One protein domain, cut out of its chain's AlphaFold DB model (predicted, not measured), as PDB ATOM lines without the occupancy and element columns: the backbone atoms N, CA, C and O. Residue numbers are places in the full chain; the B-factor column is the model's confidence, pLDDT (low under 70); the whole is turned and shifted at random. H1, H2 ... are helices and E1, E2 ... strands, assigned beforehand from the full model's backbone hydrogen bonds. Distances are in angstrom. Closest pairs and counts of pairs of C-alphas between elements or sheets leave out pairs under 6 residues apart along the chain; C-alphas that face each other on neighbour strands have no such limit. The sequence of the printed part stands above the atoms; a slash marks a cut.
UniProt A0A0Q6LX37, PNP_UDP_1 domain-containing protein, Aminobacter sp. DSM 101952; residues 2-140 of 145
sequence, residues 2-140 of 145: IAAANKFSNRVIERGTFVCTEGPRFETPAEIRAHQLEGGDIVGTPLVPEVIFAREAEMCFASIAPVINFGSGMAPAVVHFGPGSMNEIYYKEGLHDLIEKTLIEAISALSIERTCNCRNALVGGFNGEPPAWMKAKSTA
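This is residues 2 to 140 of the 145 residues of the protein "PNP_UDP_1 domain-containing protein" of Aminobacter sp. DSM 101952 (UniProt A0A0Q6LX37). This is a loose, elongated frame of short helices strung on long loops: H5, with H1 packed on it and H4 near its first residues, makes one side, and the small pair of strands E1 and E2, with H2 near it, makes the other. Residues 61 to 66, in a long stretch with no named element, pass between these two sides; H3 and H6 lie toward one end, where residues 131 to 140, with H7, stick out. The printed part has 139 residues, with seven named helices and two named strands in the order H1 E1 H2 E2 H3 H4 H5 H6 H7; the sheet's order is E1, E2, parallel. The class is mostly helix, though just 59 residues are in named elements; the radius of gyration of the C-alphas is 19.0 A, and the spans are 56 by 36 by 24 A.

Start at H1, residues 2 to 5, which touches H5, residues 95 to 108; their closest C-alphas, of Ala 5 and Thr 102, are 5.0 A apart. Next look at E1, residues 18 to 20, parallel to E2, residues 42 to 44, at 27 degrees; N 19 and O 42 are 2.8 A apart, and N 44 and O 19 3.1 A, both within hydrogen-bond range. With H2, residues 29 to 37, they form a strand-helix-strand unit, two parallel neighbour strands with a helix between, and its crossover is right-handed. H2 and E2 are near each other. H3, residues 50 to 56, is close to H6, residues 117 to 120, but not clearly touching; the closest C-alphas, of Arg 55 and Cys 118, are 6.8 A apart. H4, residues 86 to 92, is close to H5 but not clearly touching, with the C-alphas of Tyr 90 and His 96 closest at 5.8 A; their lines are only just about perpendicular, at 73 degrees. H7, residues 132 to 139, touches no helix. In H2, H3, H4 and H5 every O i to N i+4 pair is within hydrogen-bond range; in H7 1 of 4 is, beside 3 of 5 O i to N i+3 pairs, and H1 and H6 are too short for an O i to N i+4 pair.

Find C-alpha 2 at (110.849, 250.114, 289.223), where H1 begins. H2 is 12.5 A long. H5, the longest helix, runs 20.0 A from C-alpha 95 at (112.495, 264.835, 293.360). H7 runs 12.1 A to C-alpha 139 at (84.925, 242.024, 267.700).

The two C-alphas farthest apart, of Pro 76 and Thr 139, are 57.2 A apart. The printed part has no cut; the links H1 to E1, H3 to H4 and H6 to H7 are long. Look for pLDDT under 70 at residues 77 to 84 and 136 to 140.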
ATOM      1  N   ILE A   2     109.818 250.350 288.183       94.50
ATOM      2  CA  ILE A   2     110.849 250.114 289.223       94.50
ATOM      3  C   ILE A   2     112.271 250.058 288.641       94.50
ATOM      4  O   ILE A   2     113.139 250.816 289.054       94.50
ATOM      5  N   ALA A   3     112.488 249.237 287.607       94.38
ATOM      6  CA  ALA A   3     113.791 249.132 286.947       94.38
ATOM      7  C   ALA A   3     114.291 250.464 286.351       94.38
ATOM      8  O   ALA A   3     115.492 250.698 286.324       94.38
ATOM      9  N   ALA A   4     113.382 251.336 285.896       95.50
ATOM     10  CA  ALA A   4     113.734 252.670 285.408       95.50
ATOM     11  C   ALA A   4     114.135 253.592 286.571       95.50
ATOM     12  O   ALA A   4     115.166 254.251 286.499       95.50
ATOM     13  N   ALA A   5     113.376 253.574 287.670       94.69
ATOM     14  CA  ALA A   5     113.662 254.374 288.862       94.69
ATOM     15  C   ALA A   5     115.017 254.006 289.497       94.69
ATOM     16  O   ALA A   5     115.804 254.888 289.840       94.69
ATOM     17  N   ASN A   6     115.328 252.705 289.567       95.38
ATOM     18  CA  ASN A   6     116.584 252.180 290.118       95.38
ATOM     19  C   ASN A   6     117.839 252.634 289.345       95.38
ATOM     20  O   ASN A   6     118.941 252.558 289.882       95.38
ATOM     21  N   LYS A   7     117.707 253.132 288.105       95.81
ATOM     22  CA  LYS A   7     118.835 253.727 287.361       95.81
ATOM     23  C   LYS A   7     119.232 255.106 287.885       95.81
ATOM     24  O   LYS A   7     120.371 255.520 287.691       95.81
ATOM     25  N   PHE A   8     118.299 255.824 288.508       94.25
ATOM     26  CA  PHE A   8     118.476 257.225 288.889       94.25
ATOM     27  C   PHE A   8     118.504 257.441 290.406       94.25
ATOM     28  O   PHE A   8     118.995 258.473 290.858       94.25
ATOM     29  N   SER A   9     117.989 256.498 291.200       91.00
ATOM     30  CA  SER A   9     117.962 256.594 292.660       91.00
ATOM     31  C   SER A   9     118.087 255.225 293.322       91.00
ATOM     32  O   SER A   9     117.518 254.244 292.858       91.00
ATOM     33  N   ASN A  10     118.791 255.178 294.452       91.75
ATOM     34  CA  ASN A  10     118.876 254.014 295.338       91.75
ATOM     35  C   ASN A  10     117.820 254.037 296.463       91.75
ATOM     36  O   ASN A  10     117.852 253.190 297.351       91.75
ATOM     37  N   ARG A  11     116.904 255.014 296.454       90.88
ATOM     38  CA  ARG A  11     115.855 255.207 297.475       90.88
ATOM     39  C   ARG A  11     114.481 254.716 297.007       90.88
ATOM     40  O   ARG A  11     113.456 255.220 297.457       90.88
ATOM     41  N   VAL A  12     114.453 253.776 296.068       94.31
ATOM     42  CA  VAL A  12     113.213 253.219 295.523       94.31
ATOM     43  C   VAL A  12     112.697 252.137 296.464       94.31
ATOM     44  O   VAL A  12     113.388 251.162 296.747       94.31
ATOM     45  N   ILE A  13     111.465 252.310 296.932       95.00
ATOM     46  CA  ILE A  13     110.734 251.279 297.666       95.00
ATOM     47  C   ILE A  13     109.861 250.542 296.650       95.00
ATOM     48  O   ILE A  13     108.980 251.133 296.032       95.00
ATOM     49  N   GLU A  14     110.133 249.256 296.438       94.62
ATOM     50  CA  GLU A  14     109.501 248.485 295.356       94.62
ATOM     51  C   GLU A  14     108.068 248.041 295.672       94.62
ATOM     52  O   GLU A  14     107.309 247.693 294.764       94.62
ATOM     53  N   ARG A  15     107.699 248.006 296.957       95.06
ATOM     54  CA  ARG A  15     106.405 247.517 297.437       95.06
ATOM     55  C   ARG A  15     105.956 248.314 298.653       95.06
ATOM     56  O   ARG A  15     106.764 248.587 299.532       95.06
ATOM     57  N   GLY A  16     104.666 248.605 298.706       94.75
ATOM     58  CA  GLY A  16     104.004 249.167 299.872       94.75
ATOM     59  C   GLY A  16     102.493 249.231 299.668       94.75
ATOM     60  O   GLY A  16     102.009 249.164 298.534       94.75
ATOM     61  N   THR A  17     101.757 249.345 300.765       96.31
ATOM     62  CA  THR A  17     100.307 249.510 300.806       96.31
ATOM     63  C   THR A  17      99.976 250.997 300.861       96.31
ATOM     64  O   THR A  17     100.284 251.679 301.839       96.31
ATOM     65  N   PHE A  18      99.344 251.500 299.800       96.25
ATOM     66  CA  PHE A  18      98.846 252.871 299.736       96.25
ATOM     67  C   PHE A  18      97.475 252.954 300.408       96.25
ATOM     68  O   PHE A  18      96.520 252.319 299.959       96.25
ATOM     69  N   VAL A  19      97.367 253.770 301.448       96.81
ATOM     70  CA  VAL A  19      96.108 254.115 302.099       96.81
ATOM     71  C   VAL A  19      95.561 255.376 301.446       96.81
ATOM     72  O   VAL A  19      96.157 256.447 301.539       96.81
ATOM     73  N   CYS A  20      94.433 255.237 300.754       95.62
ATOM     74  CA  CYS A  20      93.753 256.368 300.138       95.62
ATOM     75  C   CYS A  20      92.775 256.979 301.138       95.62
ATOM     76  O   CYS A  20      91.852 256.300 301.588       95.62
ATOM     77  N   THR A  21      92.971 258.252 301.466       94.75
ATOM     78  CA  THR A  21      92.071 259.030 302.322       94.75
ATOM     79  C   THR A  21      91.371 260.112 301.503       94.75
ATOM     80  O   THR A  21      91.844 260.516 300.439       94.75
ATOM     81  N   GLU A  22      90.221 260.580 301.988       91.31
ATOM     82  CA  GLU A  22      89.392 261.568 301.279       91.31
ATOM     83  C   GLU A  22      90.042 262.963 301.187       91.31
ATOM     84  O   GLU A  22      89.804 263.700 300.231       91.31
ATOM     85  N   GLY A  23      90.859 263.359 302.172       87.62
ATOM     86  CA  GLY A  23      91.350 264.738 302.280       87.62
ATOM     87  C   GLY A  23      90.214 265.768 302.470       87.62
ATOM     88  O   GLY A  23      89.112 265.412 302.890       87.62
ATOM     89  N   PRO A  24      90.451 267.083 302.258       88.38
ATOM     90  CA  PRO A  24      91.739 267.743 302.003       88.38
ATOM     91  C   PRO A  24      92.580 267.938 303.277       88.38
ATOM     92  O   PRO A  24      93.695 268.454 303.217       88.38
ATOM     93  N   ARG A  25      92.031 267.586 304.447       88.56
ATOM     94  CA  ARG A  25      92.776 267.583 305.709       88.56
ATOM     95  C   ARG A  25      93.821 266.470 305.697       88.56
ATOM     96  O   ARG A  25      93.580 265.421 305.109       88.56
ATOM     97  N   PHE A  26      94.903 266.660 306.442       88.94
ATOM     98  CA  PHE A  26      95.737 265.534 306.841       88.94
ATOM     99  C   PHE A  26      95.042 264.664 307.889       88.94
ATOM    100  O   PHE A  26      94.116 265.078 308.603       88.94
ATOM    101  N   GLU A  27      95.538 263.444 308.000       92.94
ATOM    102  CA  GLU A  27      95.160 262.486 309.017       92.94
ATOM    103  C   GLU A  27      95.670 262.950 310.381       92.94
ATOM    104  O   GLU A  27      96.746 263.537 310.532       92.94
ATOM    105  N   THR A  28      94.899 262.660 311.414       93.94
ATOM    106  CA  THR A  28      95.329 262.804 312.800       93.94
ATOM    107  C   THR A  28      96.383 261.742 313.135       93.94
ATOM    108  O   THR A  28      96.404 260.668 312.530       93.94
ATOM    109  N   PRO A  29      97.216 261.948 314.171       94.50
ATOM    110  CA  PRO A  29      98.143 260.910 314.618       94.50
ATOM    111  C   PRO A  29      97.465 259.589 315.006       94.50
ATOM    112  O   PRO A  29      98.094 258.536 314.954       94.50
ATOM    113  N   ALA A  30      96.199 259.628 315.436       96.50
ATOM    114  CA  ALA A  30      95.441 258.423 315.757       96.50
ATOM    115  C   ALA A  30      95.057 257.636 314.498       96.50
ATOM    116  O   ALA A  30      95.229 256.421 314.486       96.50
ATOM    117  N   GLU A  31      94.611 258.323 313.445       96.56
ATOM    118  CA  GLU A  31      94.310 257.716 312.142       96.56
ATOM    119  C   GLU A  31      95.569 257.124 311.501       96.56
ATOM    120  O   GLU A  31      95.550 255.968 311.097       96.56
ATOM    121  N   ILE A  32      96.698 257.844 311.517       96.38
ATOM    122  CA  ILE A  32      97.979 257.314 311.017       96.38
ATOM    123  C   ILE A  32      98.368 256.016 311.734       96.38
ATOM    124  O   ILE A  32      98.730 255.038 311.086       96.38
ATOM    125  N   ARG A  33      98.251 255.967 313.069       96.44
ATOM    126  CA  ARG A  33      98.519 254.735 313.829       96.44
ATOM    127  C   ARG A  33      97.556 253.607 313.466       96.44
ATOM    128  O   ARG A  33      97.987 252.462 313.401       96.44
ATOM    129  N   ALA A  34      96.278 253.912 313.248       97.88
ATOM    130  CA  ALA A  34      95.303 252.916 312.814       97.88
ATOM    131  C   ALA A  34      95.685 252.337 311.443       97.88
ATOM    132  O   ALA A  34      95.785 251.122 311.307       97.88
ATOM    133  N   HIS A  35      96.030 253.188 310.479       97.12
ATOM    134  CA  HIS A  35      96.469 252.762 309.151       97.12
ATOM    135  C   HIS A  35      97.744 251.919 309.181       97.12
ATOM    136  O   HIS A  35      97.843 250.935 308.456       97.12
ATOM    137  N   GLN A  36      98.699 252.234 310.059       95.75
ATOM    138  CA  GLN A  36      99.878 251.387 310.258       95.75
ATOM    139  C   GLN A  36      99.508 249.992 310.779       95.75
ATOM    140  O   GLN A  36     100.068 248.998 310.320       95.75
ATOM    141  N   LEU A  37      98.552 249.897 311.713       97.50
ATOM    142  CA  LEU A  37      98.050 248.610 312.211       97.50
ATOM    143  C   LEU A  37      97.300 247.822 311.127       97.50
ATOM    144  O   LEU A  37      97.343 246.595 311.129       97.50
ATOM    145  N   GLU A  38      96.656 248.516 310.188       96.94
ATOM    146  CA  GLU A  38      96.022 247.933 308.997       96.94
ATOM    147  C   GLU A  38      97.040 247.504 307.921       96.94
ATOM    148  O   GLU A  38      96.661 246.881 306.929       96.94
ATOM    149  N   GLY A  39      98.333 247.793 308.112       97.00
ATOM    150  CA  GLY A  39      99.405 247.453 307.172       97.00
ATOM    151  C   GLY A  39      99.656 248.507 306.092       97.00
ATOM    152  O   GLY A  39     100.249 248.188 305.064       97.00
ATOM    153  N   GLY A  40      99.190 249.740 306.298       96.88
ATOM    154  CA  GLY A  40      99.475 250.893 305.453       96.88
ATOM    155  C   GLY A  40     100.923 251.369 305.582       96.88
ATOM    156  O   GLY A  40     101.407 251.607 306.689       96.88
ATOM    157  N   ASP A  41     101.589 251.563 304.444       95.62
ATOM    158  CA  ASP A  41     102.967 252.064 304.374       95.62
ATOM    159  C   ASP A  41     103.018 253.553 304.016       95.62
ATOM    160  O   ASP A  41     103.896 254.289 304.469       95.62
ATOM    161  N   ILE A  42     102.081 254.001 303.180       94.88
ATOM    162  CA  ILE A  42     101.993 255.381 302.703       94.88
ATOM    163  C   ILE A  42     100.528 255.812 302.718       94.88
ATOM    164  O   ILE A  42      99.647 254.999 302.452       94.88
ATOM    165  N   VAL A  43     100.275 257.092 302.977       94.19
ATOM    166  CA  VAL A  43      98.937 257.688 302.923       94.19
ATOM    167  C   VAL A  43      98.918 258.863 301.949       94.19
ATOM    168  O   VAL A  43      99.916 259.574 301.821       94.19
ATOM    169  N   GLY A  44      97.804 259.060 301.249       91.19
ATOM    170  CA  GLY A  44      97.616 260.226 300.392       91.19
ATOM    171  C   GLY A  44      96.345 260.173 299.551       91.19
ATOM    172  O   GLY A  44      95.482 259.314 299.734       91.19
ATOM    173  N   THR A  45      96.268 261.086 298.584       85.88
ATOM    174  CA  THR A  45      95.104 261.295 297.710       85.88
ATOM    175  C   THR A  45      95.581 261.802 296.334       85.88
ATOM    176  O   THR A  45      96.546 262.571 296.304       85.88
ATOM    177  N   PRO A  46      94.928 261.476 295.198       82.00
ATOM    178  CA  PRO A  46      93.956 260.407 294.957       82.00
ATOM    179  C   PRO A  46      94.597 259.191 294.250       82.00
ATOM    180  O   PRO A  46      95.427 259.332 293.349       82.00
ATOM    181  N   LEU A  47      94.220 257.981 294.667       92.06
ATOM    182  CA  LEU A  47      94.549 256.727 293.959       92.06
ATOM    183  C   LEU A  47      93.311 255.841 293.764       92.06
ATOM    184  O   LEU A  47      93.227 255.064 292.809       92.06
ATOM    185  N   VAL A  48      92.366 255.943 294.695       95.31
ATOM    186  CA  VAL A  48      91.020 255.394 294.593       95.31
ATOM    187  C   VAL A  48      90.088 256.581 294.323       95.31
ATOM    188  O   VAL A  48      90.136 257.539 295.094       95.31
ATOM    189  N   PRO A  49      89.239 256.536 293.276       95.38
ATOM    190  CA  PRO A  49      88.858 255.366 292.472       95.38
ATOM    191  C   PRO A  49      89.688 255.114 291.194       95.38
ATOM    192  O   PRO A  49      89.362 254.197 290.444       95.38
ATOM    193  N   GLU A  50      90.750 255.868 290.911       95.75
ATOM    194  CA  GLU A  50      91.481 255.808 289.633       95.75
ATOM    195  C   GLU A  50      92.008 254.408 289.293       95.75
ATOM    196  O   GLU A  50      91.868 253.948 288.157       95.75
ATOM    197  N   VAL A  51      92.574 253.699 290.274       95.81
ATOM    198  CA  VAL A  51      93.066 252.325 290.082       95.81
ATOM    199  C   VAL A  51      91.934 251.349 289.745       95.81
ATOM    200  O   VAL A  51      92.133 250.416 288.961       95.81
ATOM    201  N   ILE A  52      90.740 251.579 290.298       95.31
ATOM    202  CA  ILE A  52      89.546 250.769 290.040       95.31
ATOM    203  C   ILE A  52      89.090 251.015 288.605       95.31
ATOM    204  O   ILE A  52      88.972 250.068 287.832       95.31
ATOM    205  N   PHE A  53      88.951 252.279 288.203       95.06
ATOM    206  CA  PHE A  53      88.553 252.628 286.840       95.06
ATOM    207  C   PHE A  53      89.550 252.137 285.789       95.06
ATOM    208  O   PHE A  53      89.146 251.645 284.739       95.06
ATOM    209  N   ALA A  54      90.854 252.197 286.066       95.06
ATOM    210  CA  ALA A  54      91.857 251.649 285.158       95.06
ATOM    211  C   ALA A  54      91.722 250.125 285.001       95.06
ATOM    212  O   ALA A  54      91.894 249.594 283.900       95.06
ATOM    213  N   ARG A  55      91.380 249.418 286.086       93.31
ATOM    214  CA  ARG A  55      91.125 247.975 286.065       93.31
ATOM    215  C   ARG A  55      89.853 247.635 285.291       93.31
ATOM    216  O   ARG A  55      89.888 246.719 284.475       93.31
ATOM    217  N   GLU A  56      88.774 248.387 285.501       91.81
ATOM    218  CA  GLU A  56      87.510 248.257 284.762       91.81
ATOM    219  C   GLU A  56      87.664 248.601 283.273       91.81
ATOM    220  O   GLU A  56      86.973 248.044 282.430       91.81
ATOM    221  N   ALA A  57      88.607 249.474 282.925       91.31
ATOM    222  CA  ALA A  57      88.961 249.781 281.541       91.31
ATOM    223  C   ALA A  57      89.961 248.783 280.916       91.31
ATOM    224  O   ALA A  57      90.414 249.000 279.790       91.31
ATOM    225  N   GLU A  58      90.341 247.716 281.632       92.75
ATOM    226  CA  GLU A  58      91.321 246.704 281.199       92.75
ATOM    227  C   GLU A  58      92.694 247.295 280.799       92.75
ATOM    228  O   GLU A  58      93.411 246.812 279.907       92.75
ATOM    229  N   MET A  59      93.090 248.373 281.481       93.81
ATOM    230  CA  MET A  59      94.373 249.054 281.305       93.81
ATOM    231  C   MET A  59      95.416 248.478 282.277       93.81
ATOM    232  O   MET A  59      95.109 248.207 283.437       93.81
ATOM    233  N   CYS A  60      96.673 248.287 281.837       93.88
ATOM    234  CA  CYS A  60      97.751 248.068 282.814       93.88
ATOM    235  C   CYS A  60      97.980 249.429 283.522       93.88
ATOM    236  O   CYS A  60      98.212 250.436 282.852       93.88
ATOM    237  N   PHE A  61      97.901 249.458 284.853       94.06
ATOM    238  CA  PHE A  61      98.037 250.665 285.677       94.06
ATOM    239  C   PHE A  61      99.270 250.558 286.578       94.06
ATOM    240  O   PHE A  61      99.575 249.481 287.092       94.06
ATOM    241  N   ALA A  62      99.972 251.670 286.776       92.94
ATOM    242  CA  ALA A  62     101.068 251.786 287.728       92.94
ATOM    243  C   ALA A  62     101.072 253.197 288.322       92.94
ATOM    244  O   ALA A  62     100.774 254.159 287.618       92.94
ATOM    245  N   SER A  63     101.443 253.311 289.596       92.38
ATOM    246  CA  SER A  63     101.588 254.590 290.293       92.38
ATOM    247  C   SER A  63     103.048 254.821 290.679       92.38
ATOM    248  O   SER A  63     103.773 253.875 290.992       92.38
ATOM    249  N   ILE A  64     103.474 256.083 290.643       92.19
ATOM    250  CA  ILE A  64     104.701 256.560 291.283       92.19
ATOM    251  C   ILE A  64     104.248 257.416 292.457       92.19
ATOM    252  O   ILE A  64     103.586 258.431 292.253       92.19
ATOM    253  N   ALA A  65     104.614 257.015 293.670       92.56
ATOM    254  CA  ALA A  65     104.209 257.706 294.882       92.56
ATOM    255  C   ALA A  65     105.425 258.347 295.575       92.56
ATOM    256  O   ALA A  65     106.138 257.666 296.318       92.56
ATOM    257  N   PRO A  66     105.720 259.630 295.306       90.56
ATOM    258  CA  PRO A  66     106.803 260.331 295.981       90.56
ATOM    259  C   PRO A  66     106.488 260.538 297.465       90.56
ATOM    260  O   PRO A  66     105.459 261.107 297.819       90.56
ATOM    261  N   VAL A  67     107.408 260.120 298.337       89.81
ATOM    262  CA  VAL A  67     107.313 260.368 299.782       89.81
ATOM    263  C   VAL A  67     107.925 261.731 300.087       89.81
ATOM    264  O   VAL A  67     109.142 261.899 300.067       89.81
ATOM    265  N   ILE A  68     107.057 262.703 300.345       86.94
ATOM    266  CA  ILE A  68     107.390 264.126 300.519       86.94
ATOM    267  C   ILE A  68     107.290 264.597 301.973       86.94
ATOM    268  O   ILE A  68     107.834 265.640 302.321       86.94
ATOM    269  N   ASN A  69     106.646 263.819 302.843       87.69
ATOM    270  CA  ASN A  69     106.595 264.043 304.283       87.69
ATOM    271  C   ASN A  69     106.245 262.752 305.032       87.69
ATOM    272  O   ASN A  69     105.757 261.784 304.452       87.69
ATOM    273  N   PHE A  70     106.472 262.763 306.343       89.69
ATOM    274  CA  PHE A  70     105.967 261.729 307.240       89.69
ATOM    275  C   PHE A  70     104.513 262.005 307.637       89.69
ATOM    276  O   PHE A  70     104.081 263.162 307.679       89.69
ATOM    277  N   GLY A  71     103.784 260.939 307.981       89.44
ATOM    278  CA  GLY A  71     102.443 261.038 308.553       89.44
ATOM    279  C   GLY A  71     102.437 261.803 309.880       89.44
ATOM    280  O   GLY A  71     103.423 261.818 310.626       89.44
ATOM    281  N   SER A  72     101.308 262.440 310.190       89.94
ATOM    282  CA  SER A  72     101.111 263.203 311.424       89.94
ATOM    283  C   SER A  72     101.526 262.418 312.672       89.94
ATOM    284  O   SER A  72     101.037 261.322 312.933       89.94
ATOM    285  N   GLY A  73     102.404 263.009 313.485       87.12
ATOM    286  CA  GLY A  73     102.877 262.409 314.736       87.12
ATOM    287  C   GLY A  73     104.030 261.409 314.594       87.12
ATOM    288  O   GLY A  73     104.461 260.870 315.608       87.12
ATOM    289  N   MET A  74     104.550 261.179 313.382       87.62
ATOM    290  CA  MET A  74     105.738 260.339 313.149       87.62
ATOM    291  C   MET A  74     107.051 261.139 313.096       87.62
ATOM    292  O   MET A  74     108.123 260.585 313.317       87.62
ATOM    293  N   ALA A  75     106.975 262.438 312.802       82.81
ATOM    294  CA  ALA A  75     108.103 263.367 312.730       82.81
ATOM    295  C   ALA A  75     107.631 264.786 313.124       82.81
ATOM    296  O   ALA A  75     106.420 264.992 313.286       82.81
ATOM    297  N   PRO A  76     108.539 265.772 313.297       75.81
ATOM    298  CA  PRO A  76     108.151 267.169 313.494       75.81
ATOM    299  C   PRO A  76     107.174 267.648 312.411       75.81
ATOM    300  O   PRO A  76     107.267 267.227 311.258       75.81
ATOM    301  N   ALA A  77     106.229 268.511 312.795       63.81
ATOM    302  CA  ALA A  77     105.142 268.941 311.921       63.81
ATOM    303  C   ALA A  77     105.673 269.564 310.623       63.81
ATOM    304  O   ALA A  77     106.448 270.522 310.656       63.81
ATOM    305  N   VAL A  78     105.232 269.025 309.486       64.25
ATOM    306  CA  VAL A  78     105.562 269.564 308.165       64.25
ATOM    307  C   VAL A  78     104.611 270.710 307.846       64.25
ATOM    308  O   VAL A  78     103.401 270.617 308.055       64.25
ATOM    309  N   VAL A  79     105.166 271.812 307.352       66.19
ATOM    310  CA  VAL A  79     104.397 272.977 306.905       66.19
ATOM    311  C   VAL A  79     103.919 272.773 305.465       66.19
ATOM    312  O   VAL A  79     104.660 272.283 304.617       66.19
ATOM    313  N   HIS A  80     102.682 273.163 305.149       64.25
ATOM    314  CA  HIS A  80     102.174 273.100 303.767       64.25
ATOM    315  C   HIS A  80     102.872 274.098 302.834       64.25
ATOM    316  O   HIS A  80     103.049 273.826 301.649       64.25
ATOM    317  N   PHE A  81     103.272 275.253 303.372       61.34
ATOM    318  CA  PHE A  81     103.904 276.342 302.636       61.34
ATOM    319  C   PHE A  81     105.053 276.930 303.451       61.34
ATOM    320  O   PHE A  81     104.975 277.007 304.676       61.34
ATOM    321  N   GLY A  82     106.097 277.380 302.758       66.81
ATOM    322  CA  GLY A  82     107.286 277.977 303.366       66.81
ATOM    323  C   GLY A  82     108.493 277.033 303.407       66.81
ATOM    324  O   GLY A  82     108.444 275.955 302.809       66.81
ATOM    325  N   PRO A  83     109.583 277.458 304.073       63.81
ATOM    326  CA  PRO A  83     110.815 276.685 304.182       63.81
ATOM    327  C   PRO A  83     110.581 275.294 304.786       63.81
ATOM    328  O   PRO A  83     110.036 275.188 305.884       63.81
ATOM    329  N   GLY A  84     110.985 274.237 304.079       68.31
ATOM    330  CA  GLY A  84     110.794 272.843 304.500       68.31
ATOM    331  C   GLY A  84     109.386 272.298 304.239       68.31
ATOM    332  O   GLY A  84     108.981 271.308 304.848       68.31
ATOM    333  N   SER A  85     108.623 272.957 303.364       76.44
ATOM    334  CA  SER A  85     107.304 272.477 302.959       76.44
ATOM    335  C   SER A  85     107.363 271.341 301.951       76.44
ATOM    336  O   SER A  85     108.331 271.169 301.209       76.44
ATOM    337  N   MET A  86     106.251 270.620 301.864       76.62
ATOM    338  CA  MET A  86     106.025 269.550 300.897       76.62
ATOM    339  C   MET A  86     106.343 269.963 299.446       76.62
ATOM    340  O   MET A  86     106.995 269.225 298.709       76.62
ATOM    341  N   ASN A  87     105.934 271.173 299.050       78.06
ATOM    342  CA  ASN A  87     106.208 271.709 297.714       78.06
ATOM    343  C   ASN A  87     107.702 271.968 297.499       78.06
ATOM    344  O   ASN A  87     108.227 271.742 296.412       78.06
ATOM    345  N   GLU A  88     108.403 272.444 298.526       77.31
ATOM    346  CA  GLU A  88     109.834 272.699 298.424       77.31
ATOM    347  C   GLU A  88     110.631 271.401 298.301       77.31
ATOM    348  O   GLU A  88     111.496 271.318 297.433       77.31
ATOM    349  N   ILE A  89     110.284 270.375 299.082       77.69
ATOM    350  CA  ILE A  89     110.884 269.038 298.972       77.69
ATOM    351  C   ILE A  89     110.668 268.484 297.558       77.69
ATOM    352  O   ILE A  89     111.595 267.979 296.930       77.69
ATOM    353  N   TYR A  90     109.462 268.638 297.008       81.44
ATOM    354  CA  TYR A  90     109.159 268.141 295.671       81.44
ATOM    355  C   TYR A  90     109.950 268.859 294.558       81.44
ATOM    356  O   TYR A  90     110.528 268.200 293.690       81.44
ATOM    357  N   TYR A  91     110.002 270.197 294.579       80.81
ATOM    358  CA  TYR A  91     110.597 270.987 293.491       80.81
ATOM    359  C   TYR A  91     112.079 271.324 293.677       80.81
ATOM    360  O   TYR A  91     112.825 271.316 292.703       80.81
ATOM    361  N   LYS A  92     112.531 271.656 294.893       77.12
ATOM    362  CA  LYS A  92     113.907 272.133 295.128       77.12
ATOM    363  C   LYS A  92     114.898 271.022 295.435       77.12
ATOM    364  O   LYS A  92     116.076 271.187 295.140       77.12
ATOM    365  N   GLU A  93     114.450 269.899 295.992       74.50
ATOM    366  CA  GLU A  93     115.342 268.768 296.291       74.50
ATOM    367  C   GLU A  93     115.522 267.810 295.097       74.50
ATOM    368  O   GLU A  93     116.097 266.732 295.239       74.50
ATOM    369  N   GLY A  94     115.051 268.193 293.902       82.50
ATOM    370  CA  GLY A  94     115.255 267.432 292.663       82.50
ATOM    371  C   GLY A  94     114.400 266.167 292.542       82.50
ATOM    372  O   GLY A  94     114.617 265.364 291.633       82.50
ATOM    373  N   LEU A  95     113.417 265.972 293.430       87.69
ATOM    374  CA  LEU A  95     112.495 264.835 293.360       87.69
ATOM    375  C   LEU A  95     111.651 264.878 292.079       87.69
ATOM    376  O   LEU A  95     111.463 263.845 291.437       87.69
ATOM    377  N   HIS A  96     111.218 266.072 291.669       90.56
ATOM    378  CA  HIS A  96     110.577 266.300 290.377       90.56
ATOM    379  C   HIS A  96     111.430 265.776 289.204       90.56
ATOM    380  O   HIS A  96     110.948 264.973 288.405       90.56
ATOM    381  N   ASP A  97     112.712 266.150 289.139       91.62
ATOM    382  CA  ASP A  97     113.618 265.746 288.052       91.62
ATOM    383  C   ASP A  97     113.846 264.230 288.022       91.62
ATOM    384  O   ASP A  97     113.994 263.624 286.958       91.62
ATOM    385  N   LEU A  98     113.886 263.599 289.200       91.94
ATOM    386  CA  LEU A  98     113.994 262.149 289.326       91.94
ATOM    387  C   LEU A  98     112.761 261.448 288.743       91.94
ATOM    388  O   LEU A  98     112.902 260.461 288.015       91.94
ATOM    389  N   ILE A  99     111.564 261.947 289.058       93.62
ATOM    390  CA  ILE A  99     110.303 261.403 288.540       93.62
ATOM    391  C   ILE A  99     110.240 261.584 287.025       93.62
ATOM    392  O   ILE A  99     109.938 260.623 286.320       93.62
ATOM    393  N   GLU A 100     110.590 262.765 286.513       95.06
ATOM    394  CA  GLU A 100     110.601 263.051 285.075       95.06
ATOM    395  C   GLU A 100     111.522 262.086 284.314       95.06
ATOM    396  O   GLU A 100     111.082 261.399 283.388       95.06
ATOM    397  N   LYS A 101     112.778 261.942 284.755       95.56
ATOM    398  CA  LYS A 101     113.739 261.001 284.150       95.56
ATOM    399  C   LYS A 101     113.248 259.559 284.217       95.56
ATOM    400  O   LYS A 101     113.359 258.821 283.239       95.56
ATOM    401  N   THR A 102     112.674 259.165 285.354       96.06
ATOM    402  CA  THR A 102     112.102 257.827 285.551       96.06
ATOM    403  C   THR A 102     110.966 257.558 284.571       96.06
ATOM    404  O   THR A 102     110.912 256.473 283.994       96.06
ATOM    405  N   LEU A 103     110.071 258.526 284.362       96.06
ATOM    406  CA  LEU A 103     108.959 258.403 283.424       96.06
ATOM    407  C   LEU A 103     109.454 258.288 281.983       96.06
ATOM    408  O   LEU A 103     109.025 257.375 281.279       96.06
ATOM    409  N   ILE A 104     110.382 259.151 281.559       97.06
ATOM    410  CA  ILE A 104     110.965 259.114 280.208       97.06
ATOM    411  C   ILE A 104     111.610 257.751 279.936       97.06
ATOM    412  O   ILE A 104     111.333 257.121 278.913       97.06
ATOM    413  N   GLU A 105     112.428 257.263 280.865       97.06
ATOM    414  CA  GLU A 105     113.070 255.954 280.762       97.06
ATOM    415  C   GLU A 105     112.042 254.812 280.753       97.06
ATOM    416  O   GLU A 105     112.120 253.903 279.927       97.06
ATOM    417  N   ALA A 106     111.047 254.857 281.643       95.31
ATOM    418  CA  ALA A 106     110.028 253.818 281.738       95.31
ATOM    419  C   ALA A 106     109.161 253.732 280.477       95.31
ATOM    420  O   ALA A 106     108.833 252.624 280.060       95.31
ATOM    421  N   ILE A 107     108.799 254.874 279.887       95.06
ATOM    422  CA  ILE A 107     108.042 254.946 278.632       95.06
ATOM    423  C   ILE A 107     108.904 254.455 277.469       95.06
ATOM    424  O   ILE A 107     108.426 253.675 276.652       95.06
ATOM    425  N   SER A 108     110.179 254.850 277.417       95.31
ATOM    426  CA  SER A 108     111.102 254.429 276.352       95.31
ATOM    427  C   SER A 108     111.359 252.918 276.364       95.31
ATOM    428  O   SER A 108     111.548 252.312 275.314       95.31
ATOM    429  N   ALA A 109     111.337 252.299 277.547       93.44
ATOM    430  CA  ALA A 109     111.475 250.856 277.726       93.44
ATOM    431  C   ALA A 109     110.145 250.083 277.631       93.44
ATOM    432  O   ALA A 109     110.145 248.854 277.743       93.44
ATOM    433  N   LEU A 110     109.003 250.765 277.486       92.00
ATOM    434  CA  LEU A 110     107.693 250.121 277.507       92.00
ATOM    435  C   LEU A 110     107.443 249.362 276.199       92.00
ATOM    436  O   LEU A 110     107.438 249.943 275.115       92.00
ATOM    437  N   SER A 111     107.180 248.059 276.298       89.19
ATOM    438  CA  SER A 111     106.776 247.256 275.145       89.19
ATOM    439  C   SER A 111     105.338 247.569 274.726       89.19
ATOM    440  O   SER A 111     104.448 247.741 275.558       89.19
ATOM    441  N   ILE A 112     105.092 247.574 273.413       87.75
ATOM    442  CA  ILE A 112     103.729 247.657 272.859       87.75
ATOM    443  C   ILE A 112     102.947 246.375 273.186       87.75
ATOM    444  O   ILE A 112     101.744 246.413 273.464       87.75
ATOM    445  N   GLU A 113     103.636 245.233 273.184       88.06
ATOM    446  CA  GLU A 113     103.062 243.956 273.580       88.06
ATOM    447  C   GLU A 113     102.817 243.917 275.093       88.06
ATOM    448  O   GLU A 113     103.684 244.272 275.896       88.06
ATOM    449  N   ARG A 114     101.614 243.483 275.483       87.62
ATOM    450  CA  ARG A 114     101.205 243.362 276.885       87.62
ATOM    451  C   ARG A 114     101.278 241.900 277.305       87.62
ATOM    452  O   ARG A 114     100.475 241.096 276.848       87.62
ATOM    453  N   THR A 115     102.161 241.595 278.247       89.12
ATOM    454  CA  THR A 115     102.243 240.279 278.912       89.12
ATOM    455  C   THR A 115     101.439 240.226 280.222       89.12
ATOM    456  O   THR A 115     101.339 239.184 280.864       89.12
ATOM    457  N   CYS A 116     100.852 241.359 280.630       90.31
ATOM    458  CA  CYS A 116     100.047 241.524 281.841       90.31
ATOM    459  C   CYS A 116      98.628 240.938 281.644       90.31
ATOM    460  O   CYS A 116      98.040 241.094 280.574       90.31
ATOM    461  N   ASN A 117      98.004 240.368 282.685       90.94
ATOM    462  CA  ASN A 117      96.604 239.903 282.604       90.94
ATOM    463  C   ASN A 117      95.565 241.047 282.682       90.94
ATOM    464  O   ASN A 117      94.367 240.796 282.757       90.94
ATOM    465  N   CYS A 118      95.987 242.319 282.692       92.00
ATOM    466  CA  CYS A 118      95.045 243.438 282.826       92.00
ATOM    467  C   CYS A 118      94.097 243.559 281.628       92.00
ATOM    468  O   CYS A 118      92.981 244.016 281.821       92.00
ATOM    469  N   ARG A 119      94.501 243.100 280.430       90.69
ATOM    470  CA  ARG A 119      93.630 243.073 279.238       90.69
ATOM    471  C   ARG A 119      92.392 242.190 279.423       90.69
ATOM    472  O   ARG A 119      91.426 242.393 278.715       90.69
ATOM    473  N   ASN A 120      92.452 241.216 280.326       89.88
ATOM    474  CA  ASN A 120      91.364 240.277 280.579       89.88
ATOM    475  C   ASN A 120      90.754 240.504 281.969       89.88
ATOM    476  O   ASN A 120      90.190 239.580 282.554       89.88
ATOM    477  N   ALA A 121      90.947 241.688 282.558       91.00
ATOM    478  CA  ALA A 121      90.542 241.952 283.933       91.00
ATOM    479  C   ALA A 121      89.025 241.842 284.144       91.00
ATOM    480  O   ALA A 121      88.610 241.538 285.260       91.00
ATOM    481  N   LEU A 122      88.217 242.054 283.099       88.56
ATOM    482  CA  LEU A 122      86.760 241.946 283.168       88.56
ATOM    483  C   LEU A 122      86.226 240.557 282.807       88.56
ATOM    484  O   LEU A 122      85.016 240.331 282.908       88.56
ATOM    485  N   VAL A 123      87.082 239.609 282.418       86.81
ATOM    486  CA  VAL A 123      86.650 238.231 282.161       86.81
ATOM    487  C   VAL A 123      86.109 237.635 283.463       86.81
ATOM    488  O   VAL A 123      86.858 237.367 284.398       86.81
ATOM    489  N   GLY A 124      84.785 237.459 283.532       82.00
ATOM    490  CA  GLY A 124      84.083 237.006 284.738       82.00
ATOM    491  C   GLY A 124      83.834 238.092 285.796       82.00
ATOM    492  O   GLY A 124      83.341 237.771 286.870       82.00
ATOM    493  N   GLY A 125      84.142 239.362 285.508       81.75
ATOM    494  CA  GLY A 125      83.912 240.490 286.422       81.75
ATOM    495  C   GLY A 125      82.480 241.037 286.411       81.75
ATOM    496  O   GLY A 125      82.120 241.838 287.269       81.75
ATOM    497  N   PHE A 126      81.652 240.613 285.451       81.69
ATOM    498  CA  PHE A 126      80.261 241.041 285.337       81.69
ATOM    499  C   PHE A 126      79.305 240.056 286.003       81.69
ATOM    500  O   PHE A 126      79.276 238.871 285.676       81.69
ATOM    501  N   ASN A 127      78.448 240.588 286.873       81.81
ATOM    502  CA  ASN A 127      77.266 239.880 287.342       81.81
ATOM    503  C   ASN A 127      76.155 240.029 286.295       81.81
ATOM    504  O   ASN A 127      75.504 241.071 286.217       81.81
ATOM    505  N   GLY A 128      75.948 238.989 285.487       82.19
ATOM    506  CA  GLY A 128      74.953 238.969 284.412       82.19
ATOM    507  C   GLY A 128      75.548 239.235 283.029       82.19
ATOM    508  O   GLY A 128      76.753 239.107 282.816       82.19
ATOM    509  N   GLU A 129      74.694 239.566 282.060       82.19
ATOM    510  CA  GLU A 129      75.159 239.815 280.697       82.19
ATOM    511  C   GLU A 129      75.779 241.212 280.544       82.19
ATOM    512  O   GLU A 129      75.135 242.205 280.896       82.19
ATOM    513  N   PRO A 130      76.979 241.323 279.940       82.12
ATOM    514  CA  PRO A 130      77.538 242.618 279.582       82.12
ATOM    515  C   PRO A 130      76.577 243.405 278.682       82.12
ATOM    516  O   PRO A 130      75.944 242.822 277.791       82.12
ATOM    517  N   PRO A 131      76.482 244.732 278.848       82.88
ATOM    518  CA  PRO A 131      75.611 245.542 278.014       82.88
ATOM    519  C   PRO A 131      76.057 245.499 276.545       82.88
ATOM    520  O   PRO A 131      77.241 245.360 276.230       82.88
ATOM    521  N   ALA A 132      75.103 245.647 275.621       85.56
ATOM    522  CA  ALA A 132      75.341 245.476 274.183       85.56
ATOM    523  C   ALA A 132      76.491 246.348 273.636       85.56
ATOM    524  O   ALA A 132      77.280 245.889 272.810       85.56
ATOM    525  N   TRP A 133      76.640 247.578 274.146       82.12
ATOM    526  CA  TRP A 133      77.702 248.509 273.745       82.12
ATOM    527  C   TRP A 133      79.118 248.038 274.119       82.12
ATOM    528  O   TRP A 133      80.089 248.470 273.500       82.12
ATOM    529  N   MET A 134      79.255 247.148 275.105       76.50
ATOM    530  CA  MET A 134      80.539 246.576 275.517       76.50
ATOM    531  C   MET A 134      80.922 245.379 274.640       76.50
ATOM    532  O   MET A 134      82.072 245.271 274.213       76.50
ATOM    533  N   LYS A 135      79.949 244.526 274.285       70.31
ATOM    534  CA  LYS A 135      80.156 243.356 273.409       70.31
ATOM    535  C   LYS A 135      80.716 243.760 272.034       70.31
ATOM    536  O   LYS A 135      81.617 243.095 271.521       70.31
ATOM    537  N   ALA A 136      80.264 244.898 271.499       59.62
ATOM    538  CA  ALA A 136      80.693 245.447 270.209       59.62
ATOM    539  C   ALA A 136      82.191 245.818 270.126       59.62
ATOM    540  O   ALA A 136      82.732 245.931 269.029       59.62
ATOM    541  N   LYS A 137      82.886 245.999 271.262       55.31
ATOM    542  CA  LYS A 137      84.332 246.291 271.276       55.31
ATOM    543  C   LYS A 137      85.208 245.041 271.167       55.31
ATOM    544  O   LYS A 137      86.347 245.157 270.723       55.31
ATOM    545  N   SER A 138      84.691 243.862 271.531       50.81
ATOM    546  CA  SER A 138      85.464 242.611 271.482       50.81
ATOM    547  C   SER A 138      85.727 242.128 270.048       50.81
ATOM    548  O   SER A 138      86.789 241.581 269.770       50.81
ATOM    549  N   THR A 139      84.814 242.413 269.115       44.41
ATOM    550  CA  THR A 139      84.925 242.024 267.700       44.41
ATOM    551  C   THR A 139      85.876 242.920 266.902       44.41
ATOM    552  O   THR A 139      86.535 242.450 265.985       44.41
ATOM    553  N   ALA A 140      86.043 244.190 267.281       42.44
ATOM    554  CA  ALA A 140      86.937 245.126 266.584       42.44
ATOM    555  C   ALA A 140      88.433 244.975 266.953       42.44
ATOM    556  O   ALA A 140      89.283 245.715 266.440       42.44
TER     557      ALA A 140